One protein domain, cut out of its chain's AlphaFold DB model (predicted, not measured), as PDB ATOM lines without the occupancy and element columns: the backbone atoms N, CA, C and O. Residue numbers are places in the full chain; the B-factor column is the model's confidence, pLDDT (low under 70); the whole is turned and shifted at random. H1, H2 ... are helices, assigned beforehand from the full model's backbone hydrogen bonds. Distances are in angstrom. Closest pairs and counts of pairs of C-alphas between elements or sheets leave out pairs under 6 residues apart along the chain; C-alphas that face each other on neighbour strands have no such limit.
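AT A GLANCE: This is residues 101 to 168 of the 421 residues of an uncharacterized protein of Exophiala mesophila (UniProt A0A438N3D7). Four helices make an open, U-shaped frame with an empty middle: the long helix H2 is its base, H1 stands off beyond one end of H2 on a loop, and the helical hairpin of H3 and H4 folds back from the other end. Residues 160 to 168 of H4 stick out from that hairpin, and residues 101 to 115, with H1, stand free of the rest. The printed part has 68 residues, with four named helices in the order H1, H2, H3, H4 and no named strand; its class is all helix. It is loose, with a radius of gyration of the C-alphas of 15.5 A, and the C-alphas span 37 by 29 by 26 A.

IN THESE COORDINATES: Find C-alpha 101 at (96.905, 141.251, 153.980), where H1 begins; it covers residues 101 to 109. After residues 110 to 117 look for H2, residues 118 to 137, which starts at C-alpha 118 at (117.154, 132.685, 164.699) and measures 28.3 A from first to last C-alpha. Read on to H3, residues 142 to 150, which is 12.1 A long, close to the 12.2 A of H1. Past Gly 151 you reach H4, residues 152 to 168, which measures 24.1 A and ends at C-alpha 168 at (101.732, 114.045, 155.603).

HOW THE PARTS SIT: Start with H1, which touches no helix and is apart from H2, H3 and H4. Go on to H2, which touches H3 with residues 132 to 136 alone: the two only just touch, with 3 pairs of C-alphas within 8 A, and touch only at the corner by their link. Their closest C-alphas are those of Thr 132 and Pro 142, 7.0 A apart, and their lines are about perpendicular, at 88 degrees. Next compare H3 with H4: they form a helical hairpin and touch, the closest C-alphas being those of Arg 147 and Gly 155, 4.2 A apart. H4 touches H3 with residues 153 to 159 alone. The two run opposite ways at a steep tilt of 43 degrees. H2 and H4 are apart. In H1, H2 and H3 every O i to N i+4 pair is within hydrogen-bond range; in H4, 12 of 13 are.

THE WHOLE: Look for the two C-alphas farthest apart at Gln 109 and Gly 139, 38.2 A from each other. The printed part has no cut. The links from H2 to H3 and from H3 to H4 are tight, that from H1 to H2 is short, and none is long. The mean pLDDT of the printed part is 73.0; you will find values under 70 at residue 104, residues 106 to 118, residue 163 and residues 165 to 168.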
ATOM      1  N   SER A 101      95.722 141.498 154.819       78.50
ATOM      2  CA  SER A 101      96.905 141.251 153.980       78.50
ATOM      3  C   SER A 101      97.915 142.404 154.042       78.50
ATOM      4  O   SER A 101      99.123 142.166 154.014       78.50
ATOM      5  N   SER A 102      97.432 143.641 154.194       80.12
ATOM      6  CA  SER A 102      98.251 144.842 154.352       80.12
ATOM      7  C   SER A 102      98.986 144.818 155.688       80.12
ATOM      8  O   SER A 102     100.199 144.990 155.703       80.12
ATOM      9  N   VAL A 103      98.301 144.472 156.786       76.12
ATOM     10  CA  VAL A 103      98.912 144.282 158.114       76.12
ATOM     11  C   VAL A 103      99.991 143.191 158.081       76.12
ATOM     12  O   VAL A 103     101.093 143.419 158.577       76.12
ATOM     13  N   MET A 104      99.749 142.043 157.432       69.00
ATOM     14  CA  MET A 104     100.796 141.023 157.242       69.00
ATOM     15  C   MET A 104     101.971 141.520 156.385       69.00
ATOM     16  O   MET A 104     103.127 141.225 156.690       69.00
ATOM     17  N   SER A 105     101.700 142.274 155.319       75.50
ATOM     18  CA  SER A 105     102.731 142.825 154.432       75.50
ATOM     19  C   SER A 105     103.578 143.894 155.130       75.50
ATOM     20  O   SER A 105     104.796 143.917 154.969       75.50
ATOM     21  N   GLN A 106     102.952 144.727 155.964       69.19
ATOM     22  CA  GLN A 106     103.585 145.750 156.791       69.19
ATOM     23  C   GLN A 106     104.437 145.118 157.900       69.19
ATOM     24  O   GLN A 106     105.595 145.493 158.055       69.19
ATOM     25  N   PHE A 107     103.926 144.091 158.590       60.78
ATOM     26  CA  PHE A 107     104.702 143.323 159.570       60.78
ATOM     27  C   PHE A 107     105.900 142.604 158.925       60.78
ATOM     28  O   PHE A 107     106.962 142.515 159.526       60.78
ATOM     29  N   SER A 108     105.768 142.142 157.678       62.97
ATOM     30  CA  SER A 108     106.863 141.540 156.896       62.97
ATOM     31  C   SER A 108     107.917 142.560 156.424       62.97
ATOM     32  O   SER A 108     109.072 142.204 156.187       62.97
ATOM     33  N   GLN A 109     107.537 143.834 156.286       61.69
ATOM     34  CA  GLN A 109     108.412 144.921 155.826       61.69
ATOM     35  C   GLN A 109     109.067 145.710 156.967       61.69
ATOM     36  O   GLN A 109     109.995 146.479 156.709       61.69
ATOM     37  N   ASP A 110     108.641 145.506 158.216       48.22
ATOM     38  CA  ASP A 110     109.295 146.116 159.368       48.22
ATOM     39  C   ASP A 110     110.668 145.456 159.637       48.22
ATOM     40  O   ASP A 110     110.768 144.226 159.767       48.22
ATOM     41  N   PRO A 111     111.761 146.238 159.738       52.41
ATOM     42  CA  PRO A 111     113.085 145.689 159.989       52.41
ATOM     43  C   PRO A 111     113.213 145.015 161.361       52.41
ATOM     44  O   PRO A 111     114.116 144.200 161.510       52.41
ATOM     45  N   ALA A 112     112.337 145.279 162.337       53.41
ATOM     46  CA  ALA A 112     112.310 144.572 163.617       53.41
ATOM     47  C   ALA A 112     111.810 143.124 163.470       53.41
ATOM     48  O   ALA A 112     112.371 142.223 164.090       53.41
ATOM     49  N   ALA A 113     110.832 142.865 162.595       53.62
ATOM     50  CA  ALA A 113     110.392 141.502 162.285       53.62
ATOM     51  C   ALA A 113     111.472 140.724 161.509       53.62
ATOM     52  O   ALA A 113     111.710 139.549 161.780       53.62
ATOM     53  N   SER A 114     112.196 141.403 160.610       50.12
ATOM     54  CA  SER A 114     113.395 140.851 159.949       50.12
ATOM     55  C   SER A 114     114.642 140.788 160.852       50.12
ATOM     56  O   SER A 114     115.629 140.155 160.476       50.12
ATOM     57  N   ALA A 115     114.616 141.424 162.029       49.78
ATOM     58  CA  ALA A 115     115.677 141.388 163.039       49.78
ATOM     59  C   ALA A 115     115.371 140.444 164.215       49.78
ATOM     60  O   ALA A 115     116.214 140.309 165.101       49.78
ATOM     61  N   ALA A 116     114.225 139.750 164.206       57.84
ATOM     62  CA  ALA A 116     114.013 138.581 165.049       57.84
ATOM     63  C   ALA A 116     115.089 137.543 164.701       57.84
ATOM     64  O   ALA A 116     115.068 136.935 163.626       57.84
ATOM     65  N   THR A 117     116.087 137.385 165.572       66.12
ATOM     66  CA  THR A 117     117.209 136.494 165.275       66.12
ATOM     67  C   THR A 117     116.726 135.040 165.237       66.12
ATOM     68  O   THR A 117     115.695 134.709 165.831       66.12
ATOM     69  N   PRO A 118     117.468 134.112 164.603       69.00
ATOM     70  CA  PRO A 118     117.154 132.685 164.699       69.00
ATOM     71  C   PRO A 118     117.073 132.183 166.152       69.00
ATOM     72  O   PRO A 118     116.380 131.205 166.422       69.00
ATOM     73  N   GLU A 119     117.752 132.863 167.081       70.00
ATOM     74  CA  GLU A 119     117.727 132.588 168.518       70.00
ATOM     75  C   GLU A 119     116.458 133.150 169.186       70.00
ATOM     76  O   GLU A 119     115.859 132.454 170.001       70.00
ATOM     77  N   ASP A 120     115.969 134.333 168.791       76.06
ATOM     78  CA  ASP A 120     114.684 134.883 169.260       76.06
ATOM     79  C   ASP A 120     113.486 134.074 168.748       76.06
ATOM     80  O   ASP A 120     112.551 133.807 169.501       76.06
ATOM     81  N   ILE A 121     113.525 133.624 167.489       75.31
ATOM     82  CA  ILE A 121     112.488 132.755 166.910       75.31
ATOM     83  C   ILE A 121     112.494 131.385 167.606       75.31
ATOM     84  O   ILE A 121     111.434 130.864 167.954       75.31
ATOM     85  N   ALA A 122     113.675 130.813 167.875       80.06
ATOM     86  CA  ALA A 122     113.790 129.577 168.648       80.06
ATOM     87  C   ALA A 122     113.281 129.751 170.090       80.06
ATOM     88  O   ALA A 122     112.555 128.892 170.589       80.06
ATOM     89  N   LYS A 123     113.601 130.879 170.734       82.06
ATOM     90  CA  LYS A 123     113.124 131.234 172.074       82.06
ATOM     91  C   LYS A 123     111.602 131.394 172.112       82.06
ATOM     92  O   LYS A 123     110.979 130.821 172.996       82.06
ATOM     93  N   MET A 124     110.996 132.088 171.146       75.94
ATOM     94  CA  MET A 124     109.534 132.182 171.026       75.94
ATOM     95  C   MET A 124     108.898 130.800 170.810       75.94
ATOM     96  O   MET A 124     107.851 130.516 171.385       75.94
ATOM     97  N   GLY A 125     109.544 129.914 170.045       82.44
ATOM     98  CA  GLY A 125     109.116 128.519 169.906       82.44
ATOM     99  C   GLY A 125     109.131 127.749 171.232       82.44
ATOM    100  O   GLY A 125     108.173 127.039 171.533       82.44
ATOM    101  N   GLN A 126     110.172 127.925 172.052       84.94
ATOM    102  CA  GLN A 126     110.253 127.332 173.393       84.94
ATOM    103  C   GLN A 126     109.228 127.938 174.361       84.94
ATOM    104  O   GLN A 126     108.575 127.202 175.091       84.94
ATOM    105  N   GLU A 127     109.040 129.256 174.340       83.94
ATOM    106  CA  GLU A 127     108.062 129.965 175.173       83.94
ATOM    107  C   GLU A 127     106.619 129.561 174.815       83.94
ATOM    108  O   GLU A 127     105.788 129.373 175.702       83.94
ATOM    109  N   LEU A 128     106.336 129.308 173.531       80.75
ATOM    110  CA  LEU A 128     105.063 128.758 173.058       80.75
ATOM    111  C   LEU A 128     104.874 127.277 173.437       80.75
ATOM    112  O   LEU A 128     103.756 126.873 173.769       80.75
ATOM    113  N   GLU A 129     105.933 126.462 173.429       84.19
ATOM    114  CA  GLU A 129     105.885 125.076 173.920       84.19
ATOM    115  C   GLU A 129     105.656 125.032 175.444       84.19
ATOM    116  O   GLU A 129     104.803 124.278 175.914       84.19
ATOM    117  N   GLU A 130     106.324 125.891 176.221       84.50
ATOM    118  CA  GLU A 130     106.093 126.035 177.664       84.50
ATOM    119  C   GLU A 130     104.698 126.594 177.983       84.50
ATOM    120  O   GLU A 130     104.042 126.094 178.899       84.50
ATOM    121  N   PHE A 131     104.192 127.558 177.206       81.19
ATOM    122  CA  PHE A 131     102.822 128.067 177.333       81.19
ATOM    123  C   PHE A 131     101.780 126.984 177.029       81.19
ATOM    124  O   PHE A 131     100.857 126.781 177.817       81.19
ATOM    125  N   THR A 132     101.956 126.231 175.938       81.00
ATOM    126  CA  THR A 132     101.070 125.111 175.571       81.00
ATOM    127  C   THR A 132     101.067 124.044 176.665       81.00
ATOM    128  O   THR A 132     100.011 123.587 177.093       81.00
ATOM    129  N   ARG A 133     102.249 123.696 177.183       82.81
ATOM    130  CA  ARG A 133     102.423 122.723 178.270       82.81
ATOM    131  C   ARG A 133     101.851 123.204 179.604       82.81
ATOM    132  O   ARG A 133     101.371 122.392 180.392       82.81
ATOM    133  N   ARG A 134     101.885 124.512 179.871       82.19
ATOM    134  CA  ARG A 134     101.210 125.124 181.018       82.19
ATOM    135  C   ARG A 134      99.692 125.051 180.863       82.19
ATOM    136  O   ARG A 134      99.021 124.662 181.810       82.19
ATOM    137  N   MET A 135      99.167 125.377 179.685       75.38
ATOM    138  CA  MET A 135      97.737 125.307 179.383       75.38
ATOM    139  C   MET A 135      97.210 123.864 179.500       75.38
ATOM    140  O   MET A 135      96.207 123.637 180.174       75.38
ATOM    141  N   GLU A 136      97.957 122.882 178.978       81.06
ATOM    142  CA  GLU A 136      97.673 121.448 179.143       81.06
ATOM    143  C   GLU A 136      97.705 121.022 180.626       81.06
ATOM    144  O   GLU A 136      96.830 120.282 181.078       81.06
ATOM    145  N   ALA A 137      98.661 121.525 181.415       82.75
ATOM    146  CA  ALA A 137      98.738 121.266 182.857       82.75
ATOM    147  C   ALA A 137      97.610 121.944 183.666       82.75
ATOM    148  O   ALA A 137      97.220 121.430 184.716       82.75
ATOM    149  N   GLU A 138      97.067 123.060 183.175       79.25
ATOM    150  CA  GLU A 138      95.843 123.703 183.677       79.25
ATOM    151  C   GLU A 138      94.561 123.010 183.140       79.25
ATOM    152  O   GLU A 138      93.450 123.350 183.548       79.25
ATOM    153  N   GLY A 139      94.703 121.973 182.301       79.75
ATOM    154  CA  GLY A 139      93.627 121.098 181.816       79.75
ATOM    155  C   GLY A 139      92.934 121.566 180.533       79.75
ATOM    156  O   GLY A 139      91.952 120.953 180.118       79.75
ATOM    157  N   ILE A 140      93.430 122.635 179.910       79.50
ATOM    158  CA  ILE A 140      92.890 123.224 178.682       79.50
ATOM    159  C   ILE A 140      93.749 122.741 177.512       79.50
ATOM    160  O   ILE A 140      94.974 122.836 177.548       79.50
ATOM    161  N   LYS A 141      93.130 122.228 176.449       81.19
ATOM    162  CA  LYS A 141      93.867 121.852 175.240       81.19
ATOM    163  C   LYS A 141      93.935 122.993 174.224       81.19
ATOM    164  O   LYS A 141      92.972 123.757 174.122       81.19
ATOM    165  N   PRO A 142      94.975 123.038 173.370       75.81
ATOM    166  CA  PRO A 142      94.986 123.932 172.213       75.81
ATOM    167  C   PRO A 142      93.822 123.639 171.248       75.81
ATOM    168  O   PRO A 142      93.228 124.572 170.717       75.81
ATOM    169  N   GLU A 143      93.436 122.366 171.076       79.88
ATOM    170  CA  GLU A 143      92.252 121.958 170.298       79.88
ATOM    171  C   GLU A 143      90.962 122.633 170.802       79.88
ATOM    172  O   GLU A 143      90.196 123.191 170.015       79.88
ATOM    173  N   ASP A 144      90.734 122.605 172.117       78.38
ATOM    174  CA  ASP A 144      89.526 123.144 172.749       78.38
ATOM    175  C   ASP A 144      89.537 124.681 172.770       78.38
ATOM    176  O   ASP A 144      88.503 125.308 172.550       78.38
ATOM    177  N   MET A 145      90.710 125.303 172.940       77.00
ATOM    178  CA  MET A 145      90.877 126.755 172.802       77.00
ATOM    179  C   MET A 145      90.557 127.233 171.377       77.00
ATOM    180  O   MET A 145      89.854 128.229 171.209       77.00
ATOM    181  N   LEU A 146      91.018 126.519 170.343       79.44
ATOM    182  CA  LEU A 146      90.715 126.853 168.947       79.44
ATOM    183  C   LEU A 146      89.214 126.715 168.645       79.44
ATOM    184  O   LEU A 146      88.635 127.612 168.031       79.44
ATOM    185  N   ARG A 147      88.559 125.656 169.142       82.06
ATOM    186  CA  ARG A 147      87.093 125.482 169.059       82.06
ATOM    187  C   ARG A 147      86.330 126.591 169.791       82.06
ATOM    188  O   ARG A 147      85.313 127.054 169.285       82.06
ATOM    189  N   ALA A 148      86.822 127.043 170.945       77.56
ATOM    190  CA  ALA A 148      86.199 128.115 171.722       77.56
ATOM    191  C   ALA A 148      86.328 129.504 171.066       77.56
ATOM    192  O   ALA A 148      85.438 130.332 171.238       77.56
ATOM    193  N   ILE A 149      87.408 129.761 170.317       78.75
ATOM    194  CA  ILE A 149      87.658 131.056 169.656       78.75
ATOM    195  C   ILE A 149      86.998 131.134 168.272       78.75
ATOM    196  O   ILE A 149      86.382 132.146 167.950       78.75
ATOM    197  N   LEU A 150      87.123 130.088 167.448       77.88
ATOM    198  CA  LEU A 150      86.636 130.081 166.059       77.88
ATOM    199  C   LEU A 150      85.231 129.470 165.902       77.88
ATOM    200  O   LEU A 150      84.666 129.498 164.809       77.88
ATOM    201  N   GLY A 151      84.663 128.920 166.976       75.50
ATOM    202  CA  GLY A 151      83.443 128.120 166.938       75.50
ATOM    203  C   GLY A 151      83.723 126.659 166.577       75.50
ATOM    204  O   GLY A 151      84.657 126.336 165.841       75.50
ATOM    205  N   GLU A 152      82.897 125.754 167.105       75.31
ATOM    206  CA  GLU A 152      83.164 124.309 167.098       75.31
ATOM    207  C   GLU A 152      83.340 123.723 165.684       75.31
ATOM    208  O   GLU A 152      84.301 122.999 165.445       75.31
ATOM    209  N   ASP A 153      82.483 124.104 164.729       74.75
ATOM    210  CA  ASP A 153      82.498 123.613 163.338       74.75
ATOM    211  C   ASP A 153      83.702 124.115 162.506       74.75
ATOM    212  O   ASP A 153      84.123 123.440 161.564       74.75
ATOM    213  N   VAL A 154      84.296 125.261 162.861       75.69
ATOM    214  CA  VAL A 154      85.505 125.800 162.203       75.69
ATOM    215  C   VAL A 154      86.768 125.275 162.888       75.69
ATOM    216  O   VAL A 154      87.713 124.866 162.210       75.69
ATOM    217  N   GLY A 155      86.768 125.221 164.224       76.38
ATOM    218  CA  GLY A 155      87.858 124.645 165.011       76.38
ATOM    219  C   GLY A 155      88.089 123.165 164.700       76.38
ATOM    220  O   GLY A 155      89.236 122.756 164.549       76.38
ATOM    221  N   ASP A 156      87.023 122.376 164.522       76.31
ATOM    222  CA  ASP A 156      87.113 120.962 164.130       76.31
ATOM    223  C   ASP A 156      87.837 120.788 162.784       76.31
ATOM    224  O   ASP A 156      88.834 120.071 162.701       76.31
ATOM    225  N   LYS A 157      87.423 121.550 161.761       76.56
ATOM    226  CA  LYS A 157      88.034 121.544 160.419       76.56
ATOM    227  C   LYS A 157      89.494 121.987 160.431       76.56
ATOM    228  O   LYS A 157      90.289 121.474 159.648       76.56
ATOM    229  N   MET A 158      89.862 122.931 161.300       73.56
ATOM    230  CA  MET A 158      91.249 123.383 161.409       73.56
ATOM    231  C   MET A 158      92.134 122.367 162.148       73.56
ATOM    232  O   MET A 158      93.280 122.168 161.751       73.56
ATOM    233  N   VAL A 159      91.603 121.676 163.164       75.25
ATOM    234  CA  VAL A 159      92.295 120.559 163.831       75.25
ATOM    235  C   VAL A 159      92.487 119.383 162.865       75.25
ATOM    236  O   VAL A 159      93.608 118.895 162.743       75.25
ATOM    237  N   ASP A 160      91.453 118.986 162.116       75.31
ATOM    238  CA  ASP A 160      91.531 117.917 161.103       75.31
ATOM    239  C   ASP A 160      92.529 118.249 159.976       75.31
ATOM    240  O   ASP A 160      93.341 117.405 159.585       75.31
ATOM    241  N   ALA A 161      92.561 119.506 159.517       71.38
ATOM    242  CA  ALA A 161      93.544 119.975 158.541       71.38
ATOM    243  C   ALA A 161      94.987 119.930 159.084       71.38
ATOM    244  O   ALA A 161      95.896 119.486 158.378       71.38
ATOM    245  N   VAL A 162      95.211 120.344 160.337       72.94
ATOM    246  CA  VAL A 162      96.536 120.302 160.982       72.94
ATOM    247  C   VAL A 162      96.983 118.863 161.260       72.94
ATOM    248  O   VAL A 162      98.158 118.546 161.064       72.94
ATOM    249  N   GLU A 163      96.080 117.965 161.660       69.94
ATOM    250  CA  GLU A 163      96.405 116.547 161.852       69.94
ATOM    251  C   GLU A 163      96.686 115.845 160.512       69.94
ATOM    252  O   GLU A 163      97.674 115.114 160.396       69.94
ATOM    253  N   SER A 164      95.924 116.170 159.461       70.75
ATOM    254  CA  SER A 164      96.166 115.723 158.081       70.75
ATOM    255  C   SER A 164      97.529 116.177 157.539       70.75
ATOM    256  O   SER A 164      98.257 115.375 156.946       70.75
ATOM    257  N   GLU A 165      97.918 117.437 157.765       59.72
ATOM    258  CA  GLU A 165      99.244 117.960 157.398       59.72
ATOM    259  C   GLU A 165     100.359 117.246 158.189       59.72
ATOM    260  O   GLU A 165     101.388 116.847 157.638       59.72
ATOM    261  N   LYS A 166     100.133 116.990 159.484       60.78
ATOM    262  CA  LYS A 166     101.083 116.303 160.373       60.78
ATOM    263  C   LYS A 166     101.263 114.821 160.029       60.78
ATOM    264  O   LYS A 166     102.371 114.297 160.148       60.78
ATOM    265  N   GLU A 167     100.222 114.138 159.551       57.31
ATOM    266  CA  GLU A 167     100.341 112.784 158.997       57.31
ATOM    267  C   GLU A 167     101.130 112.780 157.675       57.31
ATOM    268  O   GLU A 167     101.965 111.897 157.459       57.31
ATOM    269  N   ARG A 168     100.977 113.825 156.852       58.62
ATOM    270  CA  ARG A 168     101.732 114.045 155.603       58.62
ATOM    271  C   ARG A 168     103.248 114.194 155.791       58.62
ATOM    272  O   ARG A 168     103.997 113.968 154.844       58.62
TER     273      ARG A 168